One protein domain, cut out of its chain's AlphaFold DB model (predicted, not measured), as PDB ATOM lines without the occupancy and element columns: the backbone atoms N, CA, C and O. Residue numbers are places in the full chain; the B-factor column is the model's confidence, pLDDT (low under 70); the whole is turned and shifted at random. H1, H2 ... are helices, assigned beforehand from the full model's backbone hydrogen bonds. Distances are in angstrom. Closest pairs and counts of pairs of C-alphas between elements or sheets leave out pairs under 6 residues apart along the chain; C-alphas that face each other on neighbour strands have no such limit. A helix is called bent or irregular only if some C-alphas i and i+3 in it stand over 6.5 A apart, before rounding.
ATOM      1  N   ASP A 115     170.608 119.365 116.628       91.19
ATOM      2  CA  ASP A 115     169.976 119.304 115.316       91.19
ATOM      3  C   ASP A 115     168.530 118.805 115.393       91.19
ATOM      4  O   ASP A 115     168.217 117.843 116.095       91.19
ATOM      5  N   PHE A 116     167.624 119.494 114.694       93.00
ATOM      6  CA  PHE A 116     166.202 119.163 114.724       93.00
ATOM      7  C   PHE A 116     165.907 117.789 114.124       93.00
ATOM      8  O   PHE A 116     165.106 117.041 114.687       93.00
ATOM      9  N   PHE A 117     166.524 117.456 112.990       93.88
ATOM     10  CA  PHE A 117     166.249 116.211 112.282       93.88
ATOM     11  C   PHE A 117     166.872 115.032 113.023       93.88
ATOM     12  O   PHE A 117     166.196 114.024 113.221       93.88
ATOM     13  N   GLU A 118     168.089 115.187 113.545       90.88
ATOM     14  CA  GLU A 118     168.706 114.173 114.408       90.88
ATOM     15  C   GLU A 118     167.851 113.914 115.663       90.88
ATOM     16  O   GLU A 118     167.534 112.763 115.987       90.88
ATOM     17  N   ALA A 119     167.383 114.978 116.328       89.75
ATOM     18  CA  ALA A 119     166.505 114.868 117.491       89.75
ATOM     19  C   ALA A 119     165.164 114.196 117.145       89.75
ATOM     20  O   ALA A 119     164.670 113.370 117.921       89.75
ATOM     21  N   ALA A 120     164.591 114.515 115.980       90.75
ATOM     22  CA  ALA A 120     163.366 113.901 115.479       90.75
ATOM     23  C   ALA A 120     163.547 112.394 115.267       90.75
ATOM     24  O   ALA A 120     162.763 111.596 115.783       90.75
ATOM     25  N   ILE A 121     164.613 111.977 114.580       89.94
ATOM     26  CA  ILE A 121     164.891 110.555 114.356       89.94
ATOM     27  C   ILE A 121     165.195 109.842 115.672       89.94
ATOM     28  O   ILE A 121     164.706 108.731 115.891       89.94
ATOM     29  N   ARG A 122     165.916 110.472 116.605       87.56
ATOM     30  CA  ARG A 122     166.138 109.899 117.938       87.56
ATOM     31  C   ARG A 122     164.826 109.691 118.695       87.56
ATOM     32  O   ARG A 122     164.638 108.624 119.279       87.56
ATOM     33  N   PHE A 123     163.898 110.647 118.650       85.81
ATOM     34  CA  PHE A 123     162.560 110.492 119.231       85.81
ATOM     35  C   PHE A 123     161.823 109.295 118.604       85.81
ATOM     36  O   PHE A 123     161.329 108.402 119.308       85.81
ATOM     37  N   LEU A 124     161.828 109.216 117.270       85.25
ATOM     38  CA  LEU A 124     161.213 108.130 116.503       85.25
ATOM     39  C   LEU A 124     161.937 106.782 116.646       85.25
ATOM     40  O   LEU A 124     161.333 105.753 116.364       85.25
ATOM     41  N   ARG A 125     163.162 106.726 117.190       83.62
ATOM     42  CA  ARG A 125     163.880 105.479 117.536       83.62
ATOM     43  C   ARG A 125     163.708 105.042 118.990       83.62
ATOM     44  O   ARG A 125     163.338 103.898 119.224       83.62
ATOM     45  N   CYS A 126     163.861 105.951 119.950       75.88
ATOM     46  CA  CYS A 126     163.926 105.606 121.373       75.88
ATOM     47  C   CYS A 126     162.567 105.526 122.090       75.88
ATOM     48  O   CYS A 126     162.463 104.828 123.094       75.88
ATOM     49  N   GLY A 127     161.535 106.225 121.611       63.19
ATOM     50  CA  GLY A 127     160.149 106.071 122.088       63.19
ATOM     51  C   GLY A 127     159.939 106.541 123.523       63.19
ATOM     52  O   GLY A 127     158.976 106.156 124.172       63.19
ATOM     53  N   GLN A 128     160.867 107.345 124.038       49.94
ATOM     54  CA  GLN A 128     160.838 107.837 125.403       49.94
ATOM     55  C   GLN A 128     160.294 109.261 125.441       49.94
ATOM     56  O   GLN A 128     161.060 110.221 125.464       49.94
ATOM     57  N   PHE A 129     158.973 109.376 125.542       43.62
ATOM     58  CA  PHE A 129     158.344 110.424 126.335       43.62
ATOM     59  C   PHE A 129     157.335 109.781 127.300       43.62
ATOM     60  O   PHE A 129     156.561 108.899 126.948       43.62
ATOM     61  N   ALA A 130     157.415 110.185 128.568       41.34
ATOM     62  CA  ALA A 130     156.342 110.067 129.557       41.34
ATOM     63  C   ALA A 130     155.657 108.688 129.760       41.34
ATOM     64  O   ALA A 130     154.445 108.624 129.936       41.34
ATOM     65  N   GLY A 131     156.408 107.585 129.837       45.91
ATOM     66  CA  GLY A 131     155.905 106.337 130.442       45.91
ATOM     67  C   GLY A 131     154.797 105.596 129.675       45.91
ATOM     68  O   GLY A 131     154.200 104.676 130.234       45.91
ATOM     69  N   ALA A 132     154.540 105.950 128.414       42.66
ATOM     70  CA  ALA A 132     153.651 105.201 127.532       42.66
ATOM     71  C   ALA A 132     154.443 104.150 126.731       42.66
ATOM     72  O   ALA A 132     155.327 104.472 125.941       42.66
ATOM     73  N   HIS A 133     154.124 102.870 126.939       47.44
ATOM     74  CA  HIS A 133     154.618 101.745 126.139       47.44
ATOM     75  C   HIS A 133     153.784 101.593 124.861       47.44
ATOM     76  O   HIS A 133     153.049 100.619 124.705       47.44
ATOM     77  N   THR A 134     153.871 102.542 123.935       51.53
ATOM     78  CA  THR A 134     153.254 102.344 122.619       51.53
ATOM     79  C   THR A 134     154.304 101.788 121.665       51.53
ATOM     80  O   THR A 134     155.290 102.454 121.355       51.53
ATOM     81  N   GLN A 135     154.143 100.521 121.261       61.06
ATOM     82  CA  GLN A 135     155.069  99.837 120.348       61.06
ATOM     83  C   GLN A 135     154.933 100.323 118.896       61.06
ATOM     84  O   GLN A 135     155.882 100.174 118.136       61.06
ATOM     85  N   ASP A 136     153.790 100.906 118.510       76.81
ATOM     86  CA  ASP A 136     153.538 101.324 117.127       76.81
ATOM     87  C   ASP A 136     154.255 102.647 116.797       76.81
ATOM     88  O   ASP A 136     154.097 103.670 117.472       76.81
ATOM     89  N   ILE A 137     155.036 102.635 115.716       78.50
ATOM     90  CA  ILE A 137     155.717 103.812 115.172       78.50
ATOM     91  C   ILE A 137     154.743 104.935 114.798       78.50
ATOM     92  O   ILE A 137     155.117 106.104 114.847       78.50
ATOM     93  N   ARG A 138     153.499 104.603 114.426       82.06
ATOM     94  CA  ARG A 138     152.483 105.584 114.022       82.06
ATOM     95  C   ARG A 138     152.089 106.480 115.179       82.06
ATOM     96  O   ARG A 138     152.020 107.692 114.993       82.06
ATOM     97  N   ASP A 139     151.902 105.900 116.358       83.00
ATOM     98  CA  ASP A 139     151.531 106.645 117.559       83.00
ATOM     99  C   ASP A 139     152.687 107.538 118.016       83.00
ATOM    100  O   ASP A 139     152.496 108.709 118.338       83.00
ATOM    101  N   ARG A 140     153.918 107.023 117.930       83.62
ATOM    102  CA  ARG A 140     155.137 107.794 118.213       83.62
ATOM    103  C   ARG A 140     155.322 108.943 117.227       83.62
ATOM    104  O   ARG A 140     155.679 110.049 117.624       83.62
ATOM    105  N   TYR A 141     155.064 108.706 115.943       87.31
ATOM    106  CA  TYR A 141     155.091 109.765 114.942       87.31
ATOM    107  C   TYR A 141     154.002 110.809 115.198       87.31
ATOM    108  O   TYR A 141     154.280 112.000 115.088       87.31
ATOM    109  N   ALA A 142     152.789 110.385 115.559       86.75
ATOM    110  CA  ALA A 142     151.690 111.293 115.867       86.75
ATOM    111  C   ALA A 142     152.045 112.217 117.041       86.75
ATOM    112  O   ALA A 142     151.904 113.431 116.915       86.75
ATOM    113  N   GLU A 143     152.601 111.671 118.125       86.88
ATOM    114  CA  GLU A 143     153.062 112.457 119.275       86.88
ATOM    115  C   GLU A 143     154.169 113.450 118.885       86.88
ATOM    116  O   GLU A 143     154.082 114.643 119.191       86.88
ATOM    117  N   PHE A 144     155.191 112.985 118.156       89.62
ATOM    118  CA  PHE A 144     156.255 113.853 117.645       89.62
ATOM    119  C   PHE A 144     155.689 114.997 116.796       89.62
ATOM    120  O   PHE A 144     156.090 116.157 116.950       89.62
ATOM    121  N   HIS A 145     154.769 114.660 115.893       89.19
ATOM    122  CA  HIS A 145     154.164 115.587 114.953       89.19
ATOM    123  C   HIS A 145     153.280 116.614 115.659       89.19
ATOM    124  O   HIS A 145     153.307 117.773 115.274       89.19
ATOM    125  N   GLU A 146     152.544 116.251 116.709       88.44
ATOM    126  CA  GLU A 146     151.781 117.224 117.500       88.44
ATOM    127  C   GLU A 146     152.699 118.216 118.228       88.44
ATOM    128  O   GLU A 146     152.458 119.423 118.196       88.44
ATOM    129  N   GLN A 147     153.792 117.732 118.826       86.94
ATOM    130  CA  GLN A 147     154.739 118.578 119.561       86.94
ATOM    131  C   GLN A 147     155.563 119.496 118.643       86.94
ATOM    132  O   GLN A 147     155.922 120.608 119.036       86.94
ATOM    133  N   ASN A 148     155.858 119.043 117.421       87.12
ATOM    134  CA  ASN A 148     156.741 119.725 116.467       87.12
ATOM    135  C   ASN A 148     156.030 120.083 115.156       87.12
ATOM    136  O   ASN A 148     156.679 120.221 114.113       87.12
ATOM    137  N   TYR A 149     154.702 120.240 115.203       85.50
ATOM    138  CA  TYR A 149     153.845 120.408 114.024       85.50
ATOM    139  C   TYR A 149     154.389 121.485 113.088       85.50
ATOM    140  O   TYR A 149     154.608 121.243 111.906       85.50
ATOM    141  N   SER A 150     154.686 122.670 113.630       87.88
ATOM    142  CA  SER A 150     155.126 123.815 112.830       87.88
ATOM    143  C   SER A 150     156.420 123.577 112.050       87.88
ATOM    144  O   SER A 150     156.598 124.172 110.995       87.88
ATOM    145  N   GLN A 151     157.324 122.736 112.555       91.19
ATOM    146  CA  GLN A 151     158.614 122.454 111.933       91.19
ATOM    147  C   GLN A 151     158.488 121.277 110.965       91.19
ATOM    148  O   GLN A 151     158.829 121.400 109.789       91.19
ATOM    149  N   ALA A 152     157.959 120.151 111.451       91.12
ATOM    150  CA  ALA A 152     157.869 118.913 110.688       91.12
ATOM    151  C   ALA A 152     156.914 119.040 109.491       91.12
ATOM    152  O   ALA A 152     157.266 118.629 108.384       91.12
ATOM    153  N   ASP A 153     155.736 119.644 109.690       91.81
ATOM    154  CA  ASP A 153     154.737 119.839 108.632       91.81
ATOM    155  C   ASP A 153     155.238 120.840 107.583       91.81
ATOM    156  O   ASP A 153     155.137 120.573 106.387       91.81
ATOM    157  N   LEU A 154     155.857 121.952 108.008       92.06
ATOM    158  CA  LEU A 154     156.431 122.944 107.094       92.06
ATOM    159  C   LEU A 154     157.499 122.324 106.187       92.06
ATOM    160  O   LEU A 154     157.449 122.504 104.969       92.06
ATOM    161  N   PHE A 155     158.446 121.582 106.768       95.88
ATOM    162  CA  PHE A 155     159.491 120.894 106.014       95.88
ATOM    163  C   PHE A 155     158.892 119.875 105.034       95.88
ATOM    164  O   PHE A 155     159.123 119.976 103.825       95.88
ATOM    165  N   CYS A 156     158.081 118.932 105.529       94.75
ATOM    166  CA  CYS A 156     157.577 117.831 104.711       94.75
ATOM    167  C   CYS A 156     156.674 118.342 103.587       94.75
ATOM    168  O   CYS A 156     156.854 117.957 102.432       94.75
ATOM    169  N   ARG A 157     155.742 119.258 103.881       93.38
ATOM    170  CA  ARG A 157     154.847 119.815 102.858       93.38
ATOM    171  C   ARG A 157     155.597 120.556 101.774       93.38
ATOM    172  O   ARG A 157     155.204 120.453 100.617       93.38
ATOM    173  N   HIS A 158     156.657 121.284 102.118       95.56
ATOM    174  CA  HIS A 158     157.439 122.012 101.124       95.56
ATOM    175  C   HIS A 158     158.170 121.055 100.175       95.56
ATOM    176  O   HIS A 158     158.134 121.254  98.963       95.56
ATOM    177  N   VAL A 159     158.750 119.967 100.696       95.62
ATOM    178  CA  VAL A 159     159.363 118.917  99.861       95.62
ATOM    179  C   VAL A 159     158.324 118.249  98.962       95.62
ATOM    180  O   VAL A 159     158.512 118.176  97.749       95.62
ATOM    181  N   LEU A 160     157.186 117.836  99.526       94.69
ATOM    182  CA  LEU A 160     156.088 117.238  98.765       94.69
ATOM    183  C   LEU A 160     155.533 118.188  97.694       94.69
ATOM    184  O   LEU A 160     155.214 117.757  96.589       94.69
ATOM    185  N   PHE A 161     155.443 119.483  97.995       93.44
ATOM    186  CA  PHE A 161     155.021 120.499  97.038       93.44
ATOM    187  C   PHE A 161     156.011 120.638  95.880       93.44
ATOM    188  O   PHE A 161     155.577 120.733  94.737       93.44
ATOM    189  N   MET A 162     157.322 120.604  96.138       94.06
ATOM    190  CA  MET A 162     158.326 120.617  95.068       94.06
ATOM    191  C   MET A 162     158.205 119.383  94.170       94.06
ATOM    192  O   MET A 162     158.210 119.522  92.948       94.06
ATOM    193  N   VAL A 163     158.009 118.195  94.752       93.06
ATOM    194  CA  VAL A 163     157.763 116.965  93.979       93.06
ATOM    195  C   VAL A 163     156.504 117.102  93.125       93.06
ATOM    196  O   VAL A 163     156.535 116.837  91.924       93.06
ATOM    197  N   HIS A 164     155.412 117.586  93.719       91.31
ATOM    198  CA  HIS A 164     154.169 117.852  93.004       91.31
ATOM    199  C   HIS A 164     154.366 118.861  91.863       91.31
ATOM    200  O   HIS A 164     153.846 118.642  90.769       91.31
ATOM    201  N   TYR A 165     155.099 119.953  92.109       90.81
ATOM    202  CA  TYR A 165     155.375 121.020  91.145       90.81
ATOM    203  C   TYR A 165     156.146 120.505  89.927       90.81
ATOM    204  O   TYR A 165     155.769 120.813  88.796       90.81
ATOM    205  N   VAL A 166     157.181 119.689  90.151       90.38
ATOM    206  CA  VAL A 166     157.970 119.077  89.074       90.38
ATOM    207  C   VAL A 166     157.138 118.045  88.306       90.38
ATOM    208  O   VAL A 166     157.128 118.072  87.080       90.38
ATOM    209  N   HIS A 167     156.394 117.175  89.000       85.69
ATOM    210  CA  HIS A 167     155.601 116.119  88.359       85.69
ATOM    211  C   HIS A 167     154.441 116.666  87.513       85.69
ATOM    212  O   HIS A 167     154.217 116.211  86.394       85.69
ATOM    213  N   HIS A 168     153.723 117.674  88.017       80.75
ATOM    214  CA  HIS A 168     152.639 118.329  87.276       80.75
ATOM    215  C   HIS A 168     153.146 119.439  86.341       80.75
ATOM    216  O   HIS A 168     152.347 120.218  85.832       80.75
ATOM    217  N   ASN A 169     154.462 119.490  86.087       66.88
ATOM    218  CA  ASN A 169     155.109 120.306  85.059       66.88
ATOM    219  C   ASN A 169     154.884 121.826  85.135       66.88
ATOM    220  O   ASN A 169     155.106 122.503  84.133       66.88
ATOM    221  N   GLY A 170     154.473 122.409  86.268       62.09
ATOM    222  CA  GLY A 170     154.150 123.844  86.322       62.09
ATOM    223  C   GLY A 170     153.359 124.333  85.083       62.09
ATOM    224  O   GLY A 170     152.395 123.705  84.664       62.09
ATOM    225  N   GLU A 171     153.785 125.440  84.463       53.97
ATOM    226  CA  GLU A 171     153.202 126.001  83.224       53.97
ATOM    227  C   GLU A 171     153.906 125.537  81.915       53.97
ATOM    228  O   GLU A 171     153.855 126.249  80.908       53.97
ATOM    229  N   LEU A 172     154.629 124.410  81.898       54.97
ATOM    230  CA  LEU A 172     155.520 124.051  80.778       54.97
ATOM    231  C   LEU A 172     154.844 123.332  79.592       54.97
ATOM    232  O   LEU A 172     154.002 122.459  79.797       54.97
ATOM    233  N   PRO A 173     155.289 123.597  78.345       55.09
ATOM    234  CA  PRO A 173     155.120 122.690  77.219       55.09
ATOM    235  C   PRO A 173     156.253 121.647  77.189       55.09
ATOM    236  O   PRO A 173     157.424 122.011  77.245       55.09
ATOM    237  N   GLU A 174     155.876 120.370  77.068       59.44
ATOM    238  CA  GLU A 174     156.740 119.208  76.770       59.44
ATOM    239  C   GLU A 174     158.014 119.073  77.632       59.44
ATOM    240  O   GLU A 174     159.135 119.091  77.130       59.44
ATOM    241  N   VAL A 175     157.847 118.874  78.941       64.38
ATOM    242  CA  VAL A 175     158.910 118.299  79.785       64.38
ATOM    243  C   VAL A 175     158.940 116.798  79.543       64.38
ATOM    244  O   VAL A 175     157.909 116.139  79.683       64.38
ATOM    245  N   THR A 176     160.097 116.245  79.186       69.50
ATOM    246  CA  THR A 176     160.231 114.787  79.083       69.50
ATOM    247  C   THR A 176     160.291 114.200  80.494       69.50
ATOM    248  O   THR A 176     160.870 114.818  81.386       69.50
ATOM    249  N   ASP A 177     159.819 112.970  80.708       73.56
ATOM    250  CA  ASP A 177     160.003 112.248  81.984       73.56
ATOM    251  C   ASP A 177     161.468 112.263  82.469       73.56
ATOM    252  O   ASP A 177     161.757 112.293  83.667       73.56
ATOM    253  N   ARG A 178     162.416 112.295  81.521       77.25
ATOM    254  CA  ARG A 178     163.853 112.446  81.777       77.25
ATOM    255  C   ARG A 178     164.197 113.759  82.486       77.25
ATOM    256  O   ARG A 178     165.024 113.750  83.393       77.25
ATOM    257  N   ASP A 179     163.589 114.864  82.071       82.06
ATOM    258  CA  ASP A 179     163.849 116.187  82.638       82.06
ATOM    259  C   ASP A 179     163.227 116.289  84.033       82.06
ATOM    260  O   ASP A 179     163.892 116.729  84.965       82.06
ATOM    261  N   GLN A 180     161.999 115.784  84.219       85.75
ATOM    262  CA  GLN A 180     161.380 115.701  85.548       85.75
ATOM    263  C   GLN A 180     162.283 114.958  86.532       85.75
ATOM    264  O   GLN A 180     162.537 115.434  87.639       85.75
ATOM    265  N   ARG A 181     162.802 113.801  86.106       87.38
ATOM    266  CA  ARG A 181     163.684 112.991  86.939       87.38
ATOM    267  C   ARG A 181     164.967 113.731  87.290       87.38
ATOM    268  O   ARG A 181     165.345 113.731  88.451       87.38
ATOM    269  N   HIS A 182     165.552 114.455  86.339       90.25
ATOM    270  CA  HIS A 182     166.721 115.292  86.598       90.25
ATOM    271  C   HIS A 182     166.486 116.320  87.722       90.25
ATOM    272  O   HIS A 182     167.310 116.430  88.628       90.25
ATOM    273  N   TYR A 183     165.359 117.039  87.716       91.50
ATOM    274  CA  TYR A 183     165.050 118.015  88.772       91.50
ATOM    275  C   TYR A 183     164.750 117.360  90.124       91.50
ATOM    276  O   TYR A 183     165.130 117.890  91.169       91.50
ATOM    277  N   LEU A 184     164.094 116.200  90.119       92.31
ATOM    278  CA  LEU A 184     163.842 115.444  91.344       92.31
ATOM    279  C   LEU A 184     165.126 114.854  91.927       92.31
ATOM    280  O   LEU A 184     165.281 114.873  93.143       92.31
ATOM    281  N   ASP A 185     166.067 114.423  91.090       91.56
ATOM    282  CA  ASP A 185     167.392 113.974  91.520       91.56
ATOM    283  C   ASP A 185     168.182 115.130  92.160       91.56
ATOM    284  O   ASP A 185     168.838 114.939  93.184       91.56
ATOM    285  N   ILE A 186     168.072 116.352  91.615       94.50
ATOM    286  CA  ILE A 186     168.650 117.557  92.237       94.50
ATOM    287  C   ILE A 186     168.044 117.787  93.623       94.50
ATOM    288  O   ILE A 186     168.791 118.008  94.576       94.50
ATOM    289  N   LEU A 187     166.714 117.731  93.746       94.69
ATOM    290  CA  LEU A 187     166.029 117.881  95.031       94.69
ATOM    291  C   LEU A 187     166.475 116.802  96.028       94.69
ATOM    292  O   LEU A 187     166.821 117.122  97.161       94.69
ATOM    293  N   LEU A 188     166.512 115.541  95.598       92.12
ATOM    294  CA  LEU A 188     166.946 114.407  96.410       92.12
ATOM    295  C   LEU A 188     168.375 114.558  96.919       92.12
ATOM    296  O   LEU A 188     168.644 114.260  98.079       92.12
ATOM    297  N   ALA A 189     169.283 115.060  96.083       91.44
ATOM    298  CA  ALA A 189     170.668 115.304  96.470       91.44
ATOM    299  C   ALA A 189     170.819 116.388  97.554       91.44
ATOM    300  O   ALA A 189     171.869 116.451  98.192       91.44
ATOM    301  N   GLN A 190     169.806 117.241  97.758       91.94
ATOM    302  CA  GLN A 190     169.801 118.230  98.841       91.94
ATOM    303  C   GLN A 190     169.284 117.675 100.171       91.94
ATOM    304  O   GLN A 190     169.480 118.333 101.187       91.94
ATOM    305  N   LEU A 191     168.639 116.502 100.181       92.94
ATOM    306  CA  LEU A 191     168.032 115.946 101.386       92.94
ATOM    307  C   LEU A 191     169.016 115.054 102.148       92.94
ATOM    308  O   LEU A 191     169.581 114.097 101.605       92.94
ATOM    309  N   ALA A 192     169.193 115.351 103.433       92.12
ATOM    310  CA  ALA A 192     169.979 114.516 104.335       92.12
ATOM    311  C   ALA A 192     169.251 113.188 104.655       92.12
ATOM    312  O   ALA A 192     168.029 113.095 104.515       92.12
ATOM    313  N   PRO A 193     169.952 112.138 105.122       90.56
ATOM    314  CA  PRO A 193     169.298 110.877 105.477       90.56
ATOM    315  C   PRO A 193     168.214 111.016 106.561       90.56
ATOM    316  O   PRO A 193     167.142 110.425 106.431       90.56
ATOM    317  N   ASP A 194     168.444 111.846 107.581       91.94
ATOM    318  CA  ASP A 194     167.467 112.099 108.652       91.94
ATOM    319  C   ASP A 194     166.237 112.872 108.149       91.94
ATOM    320  O   ASP A 194     165.102 112.592 108.537       91.94
ATOM    321  N   GLU A 195     166.446 113.797 107.211       94.38
ATOM    322  CA  GLU A 195     165.388 114.523 106.503       94.38
ATOM    323  C   GLU A 195     164.530 113.581 105.642       94.38
ATOM    324  O   GLU A 195     163.297 113.656 105.665       94.38
ATOM    325  N   LEU A 196     165.170 112.654 104.917       92.38
ATOM    326  CA  LEU A 196     164.491 111.619 104.132       92.38
ATOM    327  C   LEU A 196     163.692 110.660 105.019       92.38
ATOM    328  O   LEU A 196     162.565 110.307 104.668       92.38
ATOM    329  N   LEU A 197     164.238 110.258 106.171       91.31
ATOM    330  CA  LEU A 197     163.522 109.439 107.152       91.31
ATOM    331  C   LEU A 197     162.297 110.173 107.697       91.31
ATOM    332  O   LEU A 197     161.209 109.597 107.751       91.31
ATOM    333  N   LEU A 198     162.440 111.450 108.055       92.50
ATOM    334  CA  LEU A 198     161.318 112.249 108.539       92.50
ATOM    335  C   LEU A 198     160.217 112.369 107.474       92.50
ATOM    336  O   LEU A 198     159.039 112.183 107.789       92.50
ATOM    337  N   LEU A 199     160.591 112.616 106.213       93.50
ATOM    338  CA  LEU A 199     159.661 112.650 105.082       93.50
ATOM    339  C   LEU A 199     158.958 111.299 104.878       93.50
ATOM    340  O   LEU A 199     157.747 111.256 104.641       93.50
ATOM    341  N   PHE A 200     159.698 110.194 104.990       90.50
ATOM    342  CA  PHE A 200     159.145 108.848 104.886       90.50
ATOM    343  C   PHE A 200     158.045 108.626 105.928       90.50
ATOM    344  O   PHE A 200     156.900 108.351 105.560       90.50
ATOM    345  N   TYR A 201     158.346 108.838 107.213       88.62
ATOM    346  CA  TYR A 201     157.361 108.656 108.281       88.62
ATOM    347  C   TYR A 201     156.200 109.645 108.186       88.62
ATOM    348  O   TYR A 201     155.059 109.255 108.417       88.62
ATOM    349  N   HIS A 202     156.436 110.877 107.730       91.12
ATOM    350  CA  HIS A 202     155.357 111.826 107.456       91.12
ATOM    351  C   HIS A 202     154.358 111.280 106.434       91.12
ATOM    352  O   HIS A 202     153.154 111.278 106.675       91.12
ATOM    353  N   THR A 203     154.841 110.764 105.303       89.94
ATOM    354  CA  THR A 203     153.965 110.246 104.236       89.94
ATOM    355  C   THR A 203     153.332 108.888 104.551       89.94
ATOM    356  O   THR A 203     152.288 108.553 103.978       89.94
ATOM    357  N   ALA A 204     153.955 108.104 105.434       84.88
ATOM    358  CA  ALA A 204     153.486 106.785 105.844       84.88
ATOM    359  C   ALA A 204     152.469 106.844 106.998       84.88
ATOM    360  O   ALA A 204     151.500 106.083 106.989       84.88
ATOM    361  N   CYS A 205     152.683 107.727 107.977       83.88
ATOM    362  CA  CYS A 205     151.879 107.805 109.197       83.88
ATOM    363  C   CYS A 205     150.719 108.804 109.091       83.88
ATOM    364  O   CYS A 205     149.684 108.579 109.717       83.88
ATOM    365  N   LEU A 206     150.848 109.874 108.297       82.50
ATOM    366  CA  LEU A 206     149.742 110.806 108.066       82.50
ATOM    367  C   LEU A 206     148.909 110.366 106.865       82.50
ATOM    368  O   LEU A 206     149.428 110.109 105.778       82.50
ATOM    369  N   ASP A 207     147.592 110.326 107.056       80.19
ATOM    370  CA  ASP A 207     146.630 110.027 105.998       80.19
ATOM    371  C   ASP A 207     145.867 111.295 105.602       80.19
ATOM    372  O   ASP A 207     144.713 111.515 105.963       80.19
ATOM    373  N   SER A 208     146.552 112.168 104.869       84.25
ATOM    374  CA  SER A 208     145.928 113.314 104.206       84.25
ATOM    375  C   SER A 208     145.697 113.010 102.721       84.25
ATOM    376  O   SER A 208     146.467 112.255 102.120       84.25
ATOM    377  N   PRO A 209     144.692 113.623 102.065       85.81
ATOM    378  CA  PRO A 209     144.480 113.438 100.628       85.81
ATOM    379  C   PRO A 209     145.744 113.709  99.799       85.81
ATOM    380  O   PRO A 209     146.054 112.972  98.867       85.81
ATOM    381  N   PHE A 210     146.514 114.727 100.195       84.44
ATOM    382  CA  PHE A 210     147.757 115.106  99.534       84.44
ATOM    383  C   PHE A 210     148.876 114.073  99.737       84.44
ATOM    384  O   PHE A 210     149.493 113.638  98.769       84.44
ATOM    385  N   THR A 211     149.114 113.607 100.968       84.81
ATOM    386  CA  THR A 211     150.140 112.573 101.239       84.81
ATOM    387  C   THR A 211     149.823 111.257 100.530       84.81
ATOM    388  O   THR A 211     150.730 110.617  99.998       84.81
ATOM    389  N   ARG A 212     148.538 110.888 100.429       85.31
ATOM    390  CA  ARG A 212     148.079 109.713  99.674       85.31
ATOM    391  C   ARG A 212     148.357 109.833  98.174       85.31
ATOM    392  O   ARG A 212     148.764 108.851  97.562       85.31
ATOM    393  N   GLN A 213     148.180 111.024  97.601       87.00
ATOM    394  CA  GLN A 213     148.523 111.307  96.204       87.00
ATOM    395  C   GLN A 213     150.042 111.278  95.969       87.00
ATOM    396  O   GLN A 213     150.493 110.805  94.931       87.00
ATOM    397  N   MET A 214     150.838 111.776  96.918       88.69
ATOM    398  CA  MET A 214     152.294 111.885  96.762       88.69
ATOM    399  C   MET A 214     153.037 110.563  96.956       88.69
ATOM    400  O   MET A 214     154.062 110.346  96.315       88.69
ATOM    401  N   ARG A 215     152.526 109.660  97.799       86.38
ATOM    402  CA  ARG A 215     153.147 108.358  98.089       86.38
ATOM    403  C   ARG A 215     153.555 107.561  96.830       86.38
ATOM    404  O   ARG A 215     154.729 107.196  96.748       86.38
ATOM    405  N   PRO A 216     152.672 107.332  95.831       84.69
ATOM    406  CA  PRO A 216     153.045 106.609  94.614       84.69
ATOM    407  C   PRO A 216     154.074 107.358  93.756       84.69
ATOM    408  O   PRO A 216     154.900 106.716  93.113       84.69
ATOM    409  N   LEU A 217     154.067 108.698  93.764       85.31
ATOM    410  CA  LEU A 217     155.054 109.499  93.030       85.31
ATOM    411  C   LEU A 217     156.444 109.365  93.656       85.31
ATOM    412  O   LEU A 217     157.416 109.075  92.971       85.31
ATOM    413  N   LEU A 218     156.549 109.512  94.977       88.00
ATOM    414  CA  LEU A 218     157.824 109.355  95.681       88.00
ATOM    415  C   LEU A 218     158.423 107.959  95.464       88.00
ATOM    416  O   LEU A 218     159.632 107.822  95.280       88.00
ATOM    417  N   GLN A 219     157.574 106.927  95.437       83.94
ATOM    418  CA  GLN A 219     157.982 105.559  95.122       83.94
ATOM    419  C   GLN A 219     158.441 105.407  93.666       83.94
ATOM    420  O   GLN A 219     159.493 104.812  93.436       83.94
ATOM    421  N   SER A 220     157.707 105.957  92.690       83.38
ATOM    422  CA  SER A 220     158.059 105.834  91.266       83.38
ATOM    423  C   SER A 220     159.391 106.511  90.929       83.38
ATOM    424  O   SER A 220     160.164 105.996  90.116       83.38
ATOM    425  N   TYR A 221     159.697 107.620  91.601       83.62
ATOM    426  CA  TYR A 221     160.974 108.318  91.466       83.62
ATOM    427  C   TYR A 221     162.098 107.716  92.321       83.62
ATOM    428  O   TYR A 221     163.260 108.039  92.095       83.62
ATOM    429  N   GLY A 222     161.786 106.799  93.242       84.25
ATOM    430  CA  GLY A 222     162.781 106.117  94.069       84.25
ATOM    431  C   GLY A 222     163.316 106.955  95.232       84.25
ATOM    432  O   GLY A 222     164.425 106.701  95.689       84.25
ATOM    433  N   PHE A 223     162.536 107.914  95.749       82.94
ATOM    434  CA  PHE A 223     162.978 108.855  96.794       82.94
ATOM    435  C   PHE A 223     163.550 108.173  98.042       82.94
ATOM    436  O   PHE A 223     164.460 108.689  98.684       82.94
ATOM    437  N   PHE A 224     163.014 107.003  98.383       84.81
ATOM    438  CA  PHE A 224     163.388 106.261  99.583       84.81
ATOM    439  C   PHE A 224     164.366 105.111  99.310       84.81
ATOM    440  O   PHE A 224     164.708 104.404 100.250       84.81
ATOM    441  N   GLN A 225     164.839 104.918  98.069       80.94
ATOM    442  CA  GLN A 225     165.774 103.829  97.728       80.94
ATOM    443  C   GLN A 225     167.044 103.894  98.573       80.94
ATOM    444  O   GLN A 225     167.441 102.897  99.161       80.94
ATOM    445  N   ARG A 226     167.594 105.099  98.754       79.81
ATOM    446  CA  ARG A 226     168.769 105.322  99.601       79.81
ATOM    447  C   ARG A 226     168.579 104.837 101.044       79.81
ATOM    448  O   ARG A 226     169.507 104.298 101.628       79.81
ATOM    449  N   LEU A 227     167.380 105.001 101.613       82.19
ATOM    450  CA  LEU A 227     167.083 104.532 102.974       82.19
ATOM    451  C   LEU A 227     167.085 103.005 103.070       82.19
ATOM    452  O   LEU A 227     167.410 102.462 104.124       82.19
ATOM    453  N   VAL A 228     166.695 102.333 101.984       75.25
ATOM    454  CA  VAL A 228     166.698 100.871 101.876       75.25
ATOM    455  C   VAL A 228     168.123 100.358 101.696       75.25
ATOM    456  O   VAL A 228     168.523  99.435 102.398       75.25
ATOM    457  N   ASP A 229     168.887 100.970 100.792       75.31
ATOM    458  CA  ASP A 229     170.250 100.544 100.463       75.31
ATOM    459  C   ASP A 229     171.216 100.710 101.647       75.31
ATOM    460  O   ASP A 229     172.116  99.893 101.835       75.31
ATOM    461  N   GLU A 230     171.019 101.755 102.456       78.69
ATOM    462  CA  GLU A 230     171.848 102.059 103.629       78.69
ATOM    463  C   GLU A 230     171.285 101.479 104.952       78.69
ATOM    464  O   GLU A 230     171.857 101.734 106.009       78.69
ATOM    465  N   ASP A 231     170.187 100.707 104.913       75.12
ATOM    466  CA  ASP A 231     169.500 100.125 106.088       75.12
ATOM    467  C   ASP A 231     169.202 101.153 107.203       75.12
ATOM    468  O   ASP A 231     169.449 100.948 108.392       75.12
ATOM    469  N   LEU A 232     168.695 102.325 106.803       81.00
ATOM    470  CA  LEU A 232     168.475 103.465 107.704       81.00
ATOM    471  C   LEU A 232     167.071 103.505 108.319       81.00
ATOM    472  O   LEU A 232     166.818 104.309 109.224       81.00
ATOM    473  N   LEU A 233     166.156 102.666 107.822       80.88
ATOM    474  CA  LEU A 233     164.781 102.573 108.314       80.88
ATOM    475  C   LEU A 233     164.763 102.199 109.801       80.88
ATOM    476  O   LEU A 233     165.540 101.372 110.264       80.88
ATOM    477  N   ILE A 234     163.835 102.786 110.563       75.88
ATOM    478  CA  ILE A 234     163.749 102.537 112.014       75.88
ATOM    479  C   ILE A 234     163.319 101.094 112.300       75.88
ATOM    480  O   ILE A 234     163.751 100.510 113.289       75.88
ATOM    481  N   GLU A 235     162.511 100.500 111.416       73.06
ATOM    482  CA  GLU A 235     162.221  99.066 111.451       73.06
ATOM    483  C   GLU A 235     162.263  98.495 110.033       73.06
ATOM    484  O   GLU A 235     161.651  99.051 109.117       73.06
ATOM    485  N   ALA A 236     162.927  97.351 109.862       65.56
ATOM    486  CA  ALA A 236     163.029  96.658 108.576       65.56
ATOM    487  C   ALA A 236     161.658  96.205 108.024       65.56
ATOM    488  O   ALA A 236     161.471  96.090 106.813       65.56
ATOM    489  N   SER A 237     160.665  96.004 108.900       65.56
ATOM    490  CA  SER A 237     159.263  95.709 108.559       65.56
ATOM    491  C   SER A 237     158.599  96.831 107.746       65.56
ATOM    492  O   SER A 237     157.724  96.564 106.920       65.56
ATOM    493  N   HIS A 238     159.040  98.083 107.919       69.62
ATOM    494  CA  HIS A 238     158.491  99.247 107.220       69.62
ATOM    495  C   HIS A 238     158.873  99.302 105.736       69.62
ATOM    496  O   HIS A 238     158.223 100.011 104.966       69.62
ATOM    497  N   LEU A 239     159.833  98.480 105.299       62.59
ATOM    498  CA  LEU A 239     160.120  98.251 103.883       62.59
ATOM    499  C   LEU A 239     158.895  97.696 103.137       62.59
ATOM    500  O   LEU A 239     158.642  98.068 101.993       62.59
ATOM    501  N   ALA A 240     158.076  96.865 103.791       61.53
ATOM    502  CA  ALA A 240     156.857  96.328 103.187       61.53
ATOM    503  C   ALA A 240     155.832  97.434 102.863       61.53
ATOM    504  O   ALA A 240     155.091  97.327 101.885       61.53
ATOM    505  N   ALA A 241     155.827  98.535 103.627       58.81
ATOM    506  CA  ALA A 241     154.980  99.696 103.355       58.81
ATOM    507  C   ALA A 241     155.437 100.478 102.106       58.81
ATOM    508  O   ALA A 241     154.604 101.074 101.423       58.81
ATOM    509  N   LEU A 242     156.731 100.414 101.757       54.25
ATOM    510  CA  LEU A 242     157.281 100.948 100.502       54.25
ATOM    511  C   LEU A 242     156.940 100.081  99.280       54.25
ATOM    512  O   LEU A 242     156.951 100.587  98.164       54.25
ATOM    513  N   GLN A 243     156.640  98.797  99.488       49.31
ATOM    514  CA  GLN A 243     156.449  97.800  98.428       49.31
ATOM    515  C   GLN A 243     154.981  97.451  98.150       49.31
ATOM    516  O   GLN A 243     154.713  96.597  97.304       49.31
TER     517      GLN A 243
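AT A GLANCE: This is residues 115 to 243 of the 251 residues of an uncharacterized protein of Bacteroidetes bacterium (UniProt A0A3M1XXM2). One helix, H5, sits in the middle and is crossed by helices around it: a hairpin of H1 and H2 packs on it toward one end of the long axis, and a second hairpin, H3 and H4, reaches away toward the other end, with H3 crossing H5. H6 packs on both H5 and H3, while the short H7 and H8 make a loose last piece near H5. The printed part has 129 residues with eight named helices, H1 to H8 in order along the chain, and no named strand: the class is all helix. It is compact, with a radius of gyration of the C-alphas of 15.3 A, yet elongated, spanning 56 by 30 by 27 A.

HOW THE PARTS SIT: H1, residues 116 to 126, and H2, residues 137 to 147, touch as a helical hairpin, opposite ways at a steep tilt of 40 degrees; their closest C-alphas, of Leu 124 and Arg 140, are 6.3 A apart. H3, residues 149 to 167, and H4, residues 177 to 189, form another, at a shallow tilt of 25 degrees, touching with residues 163 to 167 and 180 to 184 alone; the closest C-alphas are those of Val 166 and Gln 180, 6.0 A. The hub is H5, residues 193 to 205, touching five helices. It touches H1 with residues 194 to 198 alone; the closest C-alphas are those of Phe 117 and Asp 194, 5.6 A. H2 touches it about perpendicular, at 77 degrees, with the closest C-alphas those of Arg 138 and Cys 205, 5.3 A. H3 touches it at 90 degrees, with the closest C-alphas those of Cys 156 and Leu 199, 5.6 A. H6, residues 209 to 221, touches H5 at a steep tilt of 48 degrees, closest at the C-alphas of Thr 203 and Thr 211, 5.4 A, and touches H3 at 57 degrees, closest at those of Leu 160 and Met 214, 6.9 A. H7, residues 225 to 229, and H5 only just touch, with 3 pairs of C-alphas within 8 A, the closest those of Leu 227 and Pro 193, 7.2 A. H8, residues 236 to 242, touches no helix; it is close to but not clearly touching H7, the closest C-alphas, of Val 228 and Leu 239, being 7.4 A apart. Every O i to N i+4 pair is within hydrogen-bond range in H1, H2, H4, H5 and H7, against 14 of 15 in H3, 7 of 9 in H6 and 0 of 3 in H8, where 4 of 4 O i to N i+3 pairs are.

IN THESE COORDINATES: H1 begins at C-alpha 116 (166.202, 119.163, 114.724). From first to last C-alpha H3 measures 26.1 A, H6 19.6 A, H4 18.2 A and H5 18.1 A. H6 is only just irregular, with C-alphas 213 and 216 at 6.7 A. H8 ends at C-alpha 242 (157.281, 100.948, 100.502).

THE WHOLE: The two C-alphas farthest apart, of Gly 131 and Pro 173, are 55.7 A apart. The printed part has no cut and no long link. Its mean pLDDT is 81.2, and residues 127 to 135, 169 to 176 and 236 to 243 are under 70.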